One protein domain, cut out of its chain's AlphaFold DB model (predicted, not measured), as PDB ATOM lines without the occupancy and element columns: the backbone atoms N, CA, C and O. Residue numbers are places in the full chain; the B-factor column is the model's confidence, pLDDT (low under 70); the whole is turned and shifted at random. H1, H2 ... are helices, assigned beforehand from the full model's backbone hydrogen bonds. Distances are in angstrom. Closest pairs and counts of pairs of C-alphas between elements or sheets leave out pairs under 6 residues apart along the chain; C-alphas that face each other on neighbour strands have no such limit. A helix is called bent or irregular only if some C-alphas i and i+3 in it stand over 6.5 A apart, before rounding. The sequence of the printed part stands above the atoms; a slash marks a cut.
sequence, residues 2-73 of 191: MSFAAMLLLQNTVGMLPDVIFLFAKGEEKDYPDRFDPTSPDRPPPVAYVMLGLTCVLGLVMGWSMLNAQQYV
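What this domain is: This is residues 2 to 73 of the 191 residues of the protein "Hypothetical protein" of Haptolina ericina (UniProt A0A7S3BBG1). Two long helices, H1 and H3, make an open V: they meet where residues 8 to 11 of H1 touch residues 60 to 64 of H3, and spread apart from there. Short H2 and the loop of residues 36 to 45 bridge the wide end, leaving the middle of the frame empty. The printed part has 72 residues with three named helices, in the order H1, H2, H3, and no named strand; its class is all helix. It is only just loose, close to extended, with a radius of gyration of the C-alphas of 16.7 A, and elongated, spanning 51 by 29 by 18 A.

Where its parts are: H1, residues 4 to 26, begins with C-alpha 4 at (7.522, 49.663, 55.150) and is 34.2 A long; it is neither bent nor irregular, but only just: C-alphas 15 and 18 are 6.5 A apart. H2, residues 28 to 35, is 11.3 A long and irregular, with C-alphas 30 and 33 7.3 A apart. H3, residues 46 to 72, is 40.6 A long, from C-alpha 46 at (11.821, 43.595, 23.620) to C-alpha 72 at (-5.761, 56.815, 57.756).

How they stand to each other: H1 and H3 touch, their closest C-alphas, those of Leu 8 and Gly 63, 6.6 A apart. They run opposite ways at a steep tilt of 52 degrees. H1 and H2 are close but not clearly touching, about perpendicular at 79 degrees; the closest C-alphas, those of Leu 23 and Glu 29, are 7.4 A apart. H2 and H3 are apart. O i to N i+4 pairs within hydrogen-bond range number 16 of 19 in H1, 21 of 23 in H3 and 0 of 4 in H2, where 2 of 5 O i to N i+3 pairs are within range.

The domain as a whole: The C-alphas farthest apart, those of Thr 39 and Tyr 72, are 52.5 A apart. Residues 13 to 33 and 45 to 55 stand free. The printed part has no cut; the link from H1 to H2 is tight and that from H2 to H3 short. The mean pLDDT of the printed part is 76.6, with residue 2, residues 29 to 36, 38 to 41, residue 43 and residues 71 to 72 under 70.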
ATOM      1  N   MET A   2       8.042  46.850  61.620       54.22
ATOM      2  CA  MET A   2       8.536  46.286  60.358       54.22
ATOM      3  C   MET A   2       8.723  47.436  59.367       54.22
ATOM      4  O   MET A   2       7.841  48.285  59.242       54.22
ATOM      5  N   SER A   3       9.886  47.493  58.717       78.06
ATOM      6  CA  SER A   3      10.160  48.485  57.679       78.06
ATOM      7  C   SER A   3       9.070  48.410  56.610       78.06
ATOM      8  O   SER A   3       8.729  47.321  56.148       78.06
ATOM      9  N   PHE A   4       8.531  49.559  56.207       70.44
ATOM     10  CA  PHE A   4       7.522  49.663  55.150       70.44
ATOM     11  C   PHE A   4       7.968  48.934  53.868       70.44
ATOM     12  O   PHE A   4       7.180  48.244  53.223       70.44
ATOM     13  N   ALA A   5       9.268  48.999  53.558       73.56
ATOM     14  CA  ALA A   5       9.871  48.277  52.441       73.56
ATOM     15  C   ALA A   5       9.787  46.749  52.605       73.56
ATOM     16  O   ALA A   5       9.528  46.043  51.636       73.56
ATOM     17  N   ALA A   6       9.941  46.226  53.827       75.56
ATOM     18  CA  ALA A   6       9.817  44.794  54.096       75.56
ATOM     19  C   ALA A   6       8.375  44.299  53.917       75.56
ATOM     20  O   ALA A   6       8.160  43.190  53.438       75.56
ATOM     21  N   MET A   7       7.387  45.132  54.250       75.75
ATOM     22  CA  MET A   7       5.971  44.802  54.077       75.75
ATOM     23  C   MET A   7       5.570  44.787  52.594       75.75
ATOM     24  O   MET A   7       4.865  43.880  52.160       75.75
ATOM     25  N   LEU A   8       6.096  45.726  51.797       73.75
ATOM     26  CA  LEU A   8       5.951  45.716  50.337       73.75
ATOM     27  C   LEU A   8       6.624  44.506  49.685       73.75
ATOM     28  O   LEU A   8       6.034  43.873  48.812       73.75
ATOM     29  N   LEU A   9       7.842  44.169  50.120       78.19
ATOM     30  CA  LEU A   9       8.547  42.991  49.618       78.19
ATOM     31  C   LEU A   9       7.789  41.712  49.960       78.19
ATOM     32  O   LEU A   9       7.594  40.885  49.081       78.19
ATOM     33  N   LEU A  10       7.287  41.571  51.187       79.06
ATOM     34  CA  LEU A  10       6.448  40.430  51.557       79.06
ATOM     35  C   LEU A  10       5.177  40.355  50.708       79.06
ATOM     36  O   LEU A  10       4.826  39.271  50.258       79.06
ATOM     37  N   GLN A  11       4.517  41.481  50.436       76.88
ATOM     38  CA  GLN A  11       3.301  41.502  49.621       76.88
ATOM     39  C   GLN A  11       3.557  41.032  48.180       76.88
ATOM     40  O   GLN A  11       2.749  40.278  47.637       76.88
ATOM     41  N   ASN A  12       4.684  41.434  47.586       74.81
ATOM     42  CA  ASN A  12       5.063  41.023  46.233       74.81
ATOM     43  C   ASN A  12       5.592  39.581  46.185       74.81
ATOM     44  O   ASN A  12       5.240  38.829  45.282       74.81
ATOM     45  N   THR A  13       6.373  39.153  47.178       80.50
ATOM     46  CA  THR A  13       6.929  37.791  47.239       80.50
ATOM     47  C   THR A  13       5.860  36.746  47.554       80.50
ATOM     48  O   THR A  13       5.850  35.677  46.953       80.50
ATOM     49  N   VAL A  14       4.920  37.046  48.456       84.00
ATOM     50  CA  VAL A  14       3.784  36.154  48.748       84.00
ATOM     51  C   VAL A  14       2.844  36.059  47.546       84.00
ATOM     52  O   VAL A  14       2.253  35.005  47.339       84.00
ATOM     53  N   GLY A  15       2.746  37.115  46.728       76.38
ATOM     54  CA  GLY A  15       1.990  37.103  45.473       76.38
ATOM     55  C   GLY A  15       2.550  36.138  44.424       76.38
ATOM     56  O   GLY A  15       1.772  35.493  43.736       76.38
ATOM     57  N   MET A  16       3.874  35.960  44.369       81.44
ATOM     58  CA  MET A  16       4.521  35.009  43.449       81.44
ATOM     59  C   MET A  16       4.300  33.546  43.847       81.44
ATOM     60  O   MET A  16       4.403  32.647  43.021       81.44
ATOM     61  N   LEU A  17       4.008  33.280  45.120       87.50
ATOM     62  CA  LEU A  17       3.874  31.927  45.654       87.50
ATOM     63  C   LEU A  17       2.712  31.130  45.015       87.50
ATOM     64  O   LEU A  17       2.960  30.011  44.562       87.50
ATOM     65  N   PRO A  18       1.474  31.657  44.908       83.88
ATOM     66  CA  PRO A  18       0.407  30.985  44.171       83.88
ATOM     67  C   PRO A  18       0.706  30.861  42.672       83.88
ATOM     68  O   PRO A  18       0.371  29.829  42.098       83.88
ATOM     69  N   ASP A  19       1.374  31.844  42.058       82.50
ATOM     70  CA  ASP A  19       1.743  31.784  40.637       82.50
ATOM     71  C   ASP A  19       2.730  30.642  40.366       82.50
ATOM     72  O   ASP A  19       2.531  29.854  39.445       82.50
ATOM     73  N   VAL A  20       3.745  30.483  41.221       84.25
ATOM     74  CA  VAL A  20       4.718  29.383  41.148       84.25
ATOM     75  C   VAL A  20       4.039  28.028  41.361       84.25
ATOM     76  O   VAL A  20       4.299  27.088  40.613       84.25
ATOM     77  N   ILE A  21       3.123  27.913  42.329       88.75
ATOM     78  CA  ILE A  21       2.344  26.679  42.538       88.75
ATOM     79  C   ILE A  21       1.517  26.342  41.290       88.75
ATOM     80  O   ILE A  21       1.466  25.183  40.875       88.75
ATOM     81  N   PHE A  22       0.884  27.343  40.677       86.75
ATOM     82  CA  PHE A  22       0.074  27.153  39.477       86.75
ATOM     83  C   PHE A  22       0.925  26.740  38.269       86.75
ATOM     84  O   PHE A  22       0.515  25.876  37.493       86.75
ATOM     85  N   LEU A  23       2.135  27.294  38.158       84.06
ATOM     86  CA  LEU A  23       3.138  26.935  37.155       84.06
ATOM     87  C   LEU A  23       3.483  25.441  37.214       84.06
ATOM     88  O   LEU A  23       3.432  24.742  36.203       84.06
ATOM     89  N   PHE A  24       3.780  24.945  38.420       85.81
ATOM     90  CA  PHE A  24       4.095  23.536  38.645       85.81
ATOM     91  C   PHE A  24       2.882  22.637  38.396       85.81
ATOM     92  O   PHE A  24       3.026  21.570  37.803       85.81
ATOM     93  N   ALA A  25       1.678  23.073  38.779       87.19
ATOM     94  CA  ALA A  25       0.449  22.317  38.540       87.19
ATOM     95  C   ALA A  25       0.111  22.171  37.043       87.19
ATOM     96  O   ALA A  25      -0.432  21.148  36.629       87.19
ATOM     97  N   LYS A  26       0.436  23.180  36.227       83.75
ATOM     98  CA  LYS A  26       0.247  23.169  34.768       83.75
ATOM     99  C   LYS A  26       1.294  22.336  34.021       83.75
ATOM    100  O   LYS A  26       1.039  21.964  32.879       83.75
ATOM    101  N   GLY A  27       2.431  22.022  34.645       78.88
ATOM    102  CA  GLY A  27       3.476  21.185  34.046       78.88
ATOM    103  C   GLY A  27       4.221  21.839  32.877       78.88
ATOM    104  O   GLY A  27       4.886  21.143  32.115       78.88
ATOM    105  N   GLU A  28       4.140  23.166  32.736       71.81
ATOM    106  CA  GLU A  28       4.796  23.919  31.654       71.81
ATOM    107  C   GLU A  28       6.321  24.037  31.832       71.81
ATOM    108  O   GLU A  28       6.988  24.597  30.970       71.81
ATOM    109  N   GLU A  29       6.894  23.475  32.907       69.44
ATOM    110  CA  GLU A  29       8.339  23.459  33.206       69.44
ATOM    111  C   GLU A  29       9.192  22.995  32.010       69.44
ATOM    112  O   GLU A  29      10.300  23.485  31.796       69.44
ATOM    113  N   LYS A  30       8.653  22.082  31.194       67.00
ATOM    114  CA  LYS A  30       9.374  21.456  30.082       67.00
ATOM    115  C   LYS A  30       9.606  22.364  28.868       67.00
ATOM    116  O   LYS A  30      10.572  22.125  28.156       67.00
ATOM    117  N   ASP A  31       8.783  23.396  28.676       68.75
ATOM    118  CA  ASP A  31       8.866  24.330  27.535       68.75
ATOM    119  C   ASP A  31       9.651  25.618  27.863       68.75
ATOM    120  O   ASP A  31       9.888  26.456  26.991       68.75
ATOM    121  N   TYR A  32      10.065  25.814  29.122       63.97
ATOM    122  CA  TYR A  32      10.828  26.998  29.534       63.97
ATOM    123  C   TYR A  32      12.191  27.180  28.853       63.97
ATOM    124  O   TYR A  32      12.501  28.328  28.519       63.97
ATOM    125  N   PRO A  33      13.023  26.138  28.643       66.19
ATOM    126  CA  PRO A  33      14.346  26.348  28.059       66.19
ATOM    127  C   PRO A  33      14.273  26.828  26.601       66.19
ATOM    128  O   PRO A  33      15.063  27.685  26.212       66.19
ATOM    129  N   ASP A  34      13.273  26.388  25.834       63.22
ATOM    130  CA  ASP A  34      13.145  26.724  24.409       63.22
ATOM    131  C   ASP A  34      12.695  28.181  24.175       63.22
ATOM    132  O   ASP A  34      13.034  28.798  23.163       63.22
ATOM    133  N   ARG A  35      11.988  28.791  25.140       64.00
ATOM    134  CA  ARG A  35      11.540  30.199  25.064       64.00
ATOM    135  C   ARG A  35      12.622  31.224  25.411       64.00
ATOM    136  O   ARG A  35      12.457  32.404  25.100       64.00
ATOM    137  N   PHE A  36      13.699  30.795  26.071       65.12
ATOM    138  CA  PHE A  36      14.851  31.639  26.410       65.12
ATOM    139  C   PHE A  36      16.059  31.402  25.496       65.12
ATOM    140  O   PHE A  36      17.070  32.093  25.643       65.12
ATOM    141  N   ASP A  37      15.960  30.469  24.545       72.50
ATOM    142  CA  ASP A  37      16.985  30.282  23.527       72.50
ATOM    143  C   ASP A  37      17.065  31.536  22.627       72.50
ATOM    144  O   ASP A  37      16.068  31.939  22.025       72.50
ATOM    145  N   PRO A  38      18.234  32.191  22.500       65.31
ATOM    146  CA  PRO A  38      18.397  33.358  21.633       65.31
ATOM    147  C   PRO A  38      18.141  33.069  20.143       65.31
ATOM    148  O   PRO A  38      18.036  34.016  19.358       65.31
ATOM    149  N   THR A  39      18.056  31.797  19.745       66.38
ATOM    150  CA  THR A  39      17.801  31.370  18.365       66.38
ATOM    151  C   THR A  39      16.344  31.006  18.076       66.38
ATOM    152  O   THR A  39      16.000  30.819  16.907       66.38
ATOM    153  N   SER A  40      15.468  30.951  19.086       65.12
ATOM    154  CA  SER A  40      14.080  30.547  18.873       65.12
ATOM    155  C   SER A  40      13.228  31.676  18.252       65.12
ATOM    156  O   SER A  40      13.334  32.851  18.629       65.12
ATOM    157  N   PRO A  41      12.376  31.352  17.260       66.44
ATOM    158  CA  PRO A  41      11.546  32.334  16.556       66.44
ATOM    159  C   PRO A  41      10.425  32.928  17.427       66.44
ATOM    160  O   PRO A  41       9.924  34.004  17.106       66.44
ATOM    161  N   ASP A  42      10.087  32.285  18.549       71.50
ATOM    162  CA  ASP A  42       8.984  32.661  19.446       71.50
ATOM    163  C   ASP A  42       9.403  33.595  20.595       71.50
ATOM    164  O   ASP A  42       8.683  33.757  21.585       71.50
ATOM    165  N   ARG A  43      10.577  34.230  20.486       69.88
ATOM    166  CA  ARG A  43      11.069  35.155  21.512       69.88
ATOM    167  C   ARG A  43      10.072  36.300  21.756       69.88
ATOM    168  O   ARG A  43       9.611  36.936  20.799       69.88
ATOM    169  N   PRO A  44       9.772  36.640  23.022       76.75
ATOM    170  CA  PRO A  44       8.945  37.798  23.311       76.75
ATOM    171  C   PRO A  44       9.641  39.068  22.795       76.75
ATOM    172  O   PRO A  44      10.860  39.224  22.936       76.75
ATOM    173  N   PRO A  45       8.892  39.999  22.181       81.62
ATOM    174  CA  PRO A  45       9.481  41.214  21.650       81.62
ATOM    175  C   PRO A  45      10.079  42.044  22.798       81.62
ATOM    176  O   PRO A  45       9.530  42.049  23.901       81.62
ATOM    177  N   PRO A  46      11.162  42.808  22.571       82.25
ATOM    178  CA  PRO A  46      11.821  43.595  23.620       82.25
ATOM    179  C   PRO A  46      10.873  44.574  24.337       82.25
ATOM    180  O   PRO A  46      11.054  44.872  25.515       82.25
ATOM    181  N   VAL A  47       9.807  45.013  23.656       84.69
ATOM    182  CA  VAL A  47       8.735  45.832  24.241       84.69
ATOM    183  C   VAL A  47       7.994  45.127  25.384       84.69
ATOM    184  O   VAL A  47       7.568  45.790  26.325       84.69
ATOM    185  N   ALA A  48       7.879  43.796  25.354       82.19
ATOM    186  CA  ALA A  48       7.215  43.024  26.400       82.19
ATOM    187  C   ALA A  48       7.969  43.124  27.730       82.19
ATOM    188  O   ALA A  48       7.346  43.320  28.769       82.19
ATOM    189  N   TYR A  49       9.305  43.088  27.705       83.94
ATOM    190  CA  TYR A  49      10.126  43.258  28.906       83.94
ATOM    191  C   TYR A  49      10.036  44.677  29.476       83.94
ATOM    192  O   TYR A  49       9.986  44.852  30.692       83.94
ATOM    193  N   VAL A  50       9.959  45.696  28.613       87.69
ATOM    194  CA  VAL A  50       9.756  47.086  29.050       87.69
ATOM    195  C   VAL A  50       8.382  47.251  29.699       87.69
ATOM    196  O   VAL A  50       8.282  47.814  30.787       87.69
ATOM    197  N   MET A  51       7.331  46.714  29.074       81.75
ATOM    198  CA  MET A  51       5.979  46.728  29.633       81.75
ATOM    199  C   MET A  51       5.907  45.955  30.953       81.75
ATOM    200  O   MET A  51       5.281  46.435  31.891       81.75
ATOM    201  N   LEU A  52       6.606  44.823  31.066       84.75
ATOM    202  CA  LEU A  52       6.717  44.050  32.304       84.75
ATOM    203  C   LEU A  52       7.400  44.847  33.426       84.75
ATOM    204  O   LEU A  52       6.953  44.833  34.571       84.75
ATOM    205  N   GLY A  53       8.467  45.583  33.110       86.25
ATOM    206  CA  GLY A  53       9.094  46.488  34.074       86.25
ATOM    207  C   GLY A  53       8.126  47.580  34.534       86.25
ATOM    208  O   GLY A  53       8.009  47.861  35.727       86.25
ATOM    209  N   LEU A  54       7.376  48.154  33.593       83.31
ATOM    210  CA  LEU A  54       6.418  49.226  33.856       83.31
ATOM    211  C   LEU A  54       5.241  48.740  34.720       83.31
ATOM    212  O   LEU A  54       4.865  49.419  35.676       83.31
ATOM    213  N   THR A  55       4.712  47.538  34.470       82.38
ATOM    214  CA  THR A  55       3.673  46.934  35.322       82.38
ATOM    215  C   THR A  55       4.188  46.640  36.728       82.38
ATOM    216  O   THR A  55       3.453  46.837  37.695       82.38
ATOM    217  N   CYS A  56       5.459  46.255  36.871       83.50
ATOM    218  CA  CYS A  56       6.083  46.040  38.175       83.50
ATOM    219  C   CYS A  56       6.164  47.346  38.988       83.50
ATOM    220  O   CYS A  56       5.781  47.381  40.160       83.50
ATOM    221  N   VAL A  57       6.562  48.453  38.350       84.62
ATOM    222  CA  VAL A  57       6.572  49.786  38.978       84.62
ATOM    223  C   VAL A  57       5.159  50.227  39.369       84.62
ATOM    224  O   VAL A  57       4.951  50.689  40.490       84.62
ATOM    225  N   LEU A  58       4.166  50.043  38.494       80.75
ATOM    226  CA  LEU A  58       2.767  50.362  38.805       80.75
ATOM    227  C   LEU A  58       2.231  49.531  39.979       80.75
ATOM    228  O   LEU A  58       1.521  50.066  40.832       80.75
ATOM    229  N   GLY A  59       2.600  48.251  40.058       79.06
ATOM    230  CA  GLY A  59       2.281  47.380  41.189       79.06
ATOM    231  C   GLY A  59       2.886  47.881  42.503       79.06
ATOM    232  O   GLY A  59       2.190  47.942  43.517       79.06
ATOM    233  N   LEU A  60       4.148  48.324  42.480       78.94
ATOM    234  CA  LEU A  60       4.819  48.917  43.643       78.94
ATOM    235  C   LEU A  60       4.139  50.206  44.111       78.94
ATOM    236  O   LEU A  60       3.904  50.371  45.308       78.94
ATOM    237  N   VAL A  61       3.786  51.097  43.180       81.56
ATOM    238  CA  VAL A  61       3.077  52.346  43.496       81.56
ATOM    239  C   VAL A  61       1.695  52.047  44.079       81.56
ATOM    240  O   VAL A  61       1.342  52.608  45.115       81.56
ATOM    241  N   MET A  62       0.940  51.113  43.491       81.19
ATOM    242  CA  MET A  62      -0.352  50.690  44.042       81.19
ATOM    243  C   MET A  62      -0.218  50.097  45.448       81.19
ATOM    244  O   MET A  62      -0.991  50.460  46.337       81.19
ATOM    245  N   GLY A  63       0.769  49.228  45.678       76.88
ATOM    246  CA  GLY A  63       1.048  48.670  47.002       76.88
ATOM    247  C   GLY A  63       1.404  49.754  48.022       76.88
ATOM    248  O   GLY A  63       0.890  49.752  49.141       76.88
ATOM    249  N   TRP A  64       2.221  50.730  47.619       78.06
ATOM    250  CA  TRP A  64       2.616  51.861  48.457       78.06
ATOM    251  C   TRP A  64       1.420  52.741  48.841       78.06
ATOM    252  O   TRP A  64       1.251  53.095  50.013       78.06
ATOM    253  N   SER A  65       0.559  53.074  47.875       79.38
ATOM    254  CA  SER A  65      -0.670  53.837  48.113       79.38
ATOM    255  C   SER A  65      -1.639  53.084  49.027       79.38
ATOM    256  O   SER A  65      -2.210  53.684  49.936       79.38
ATOM    257  N   MET A  66      -1.787  51.769  48.834       72.69
ATOM    258  CA  MET A  66      -2.656  50.923  49.653       72.69
ATOM    259  C   MET A  66      -2.188  50.893  51.114       72.69
ATOM    260  O   MET A  66      -2.990  51.131  52.013       72.69
ATOM    261  N   LEU A  67      -0.899  50.645  51.362       75.06
ATOM    262  CA  LEU A  67      -0.342  50.585  52.717       75.06
ATOM    263  C   LEU A  67      -0.416  51.936  53.439       75.06
ATOM    264  O   LEU A  67      -0.744  51.975  54.622       75.06
ATOM    265  N   ASN A  68      -0.180  53.048  52.734       76.25
ATOM    266  CA  ASN A  68      -0.365  54.375  53.325       76.25
ATOM    267  C   ASN A  68      -1.826  54.646  53.671       76.25
ATOM    268  O   ASN A  68      -2.121  55.151  54.752       76.25
ATOM    269  N   ALA A  69      -2.762  54.268  52.801       70.19
ATOM    270  CA  ALA A  69      -4.177  54.465  53.079       70.19
ATOM    271  C   ALA A  69      -4.640  53.662  54.315       70.19
ATOM    272  O   ALA A  69      -5.440  54.176  55.097       70.19
ATOM    273  N   GLN A  70      -4.073  52.477  54.587       71.56
ATOM    274  CA  GLN A  70      -4.399  51.695  55.795       71.56
ATOM    275  C   GLN A  70      -4.134  52.444  57.111       71.56
ATOM    276  O   GLN A  70      -4.772  52.131  58.114       71.56
ATOM    277  N   GLN A  71      -3.243  53.441  57.125       68.62
ATOM    278  CA  GLN A  71      -2.953  54.230  58.327       68.62
ATOM    279  C   GLN A  71      -4.029  55.283  58.635       68.62
ATOM    280  O   GLN A  71      -4.196  55.675  59.789       68.62
ATOM    281  N   TYR A  72      -4.790  55.721  57.628       67.56
ATOM    282  CA  TYR A  72      -5.761  56.815  57.756       67.56
ATOM    283  C   TYR A  72      -7.222  56.353  57.733       67.56
ATOM    284  O   TYR A  72      -8.114  57.075  58.192       67.56
ATOM    285  N   VAL A  73      -7.500  55.153  57.216       70.31
ATOM    286  CA  VAL A  73      -8.863  54.626  57.086       70.31
ATOM    287  C   VAL A  73      -9.048  53.269  57.749       70.31
ATOM    288  O   VAL A  73      -8.144  52.462  57.906       70.31
TER     289      VAL A  73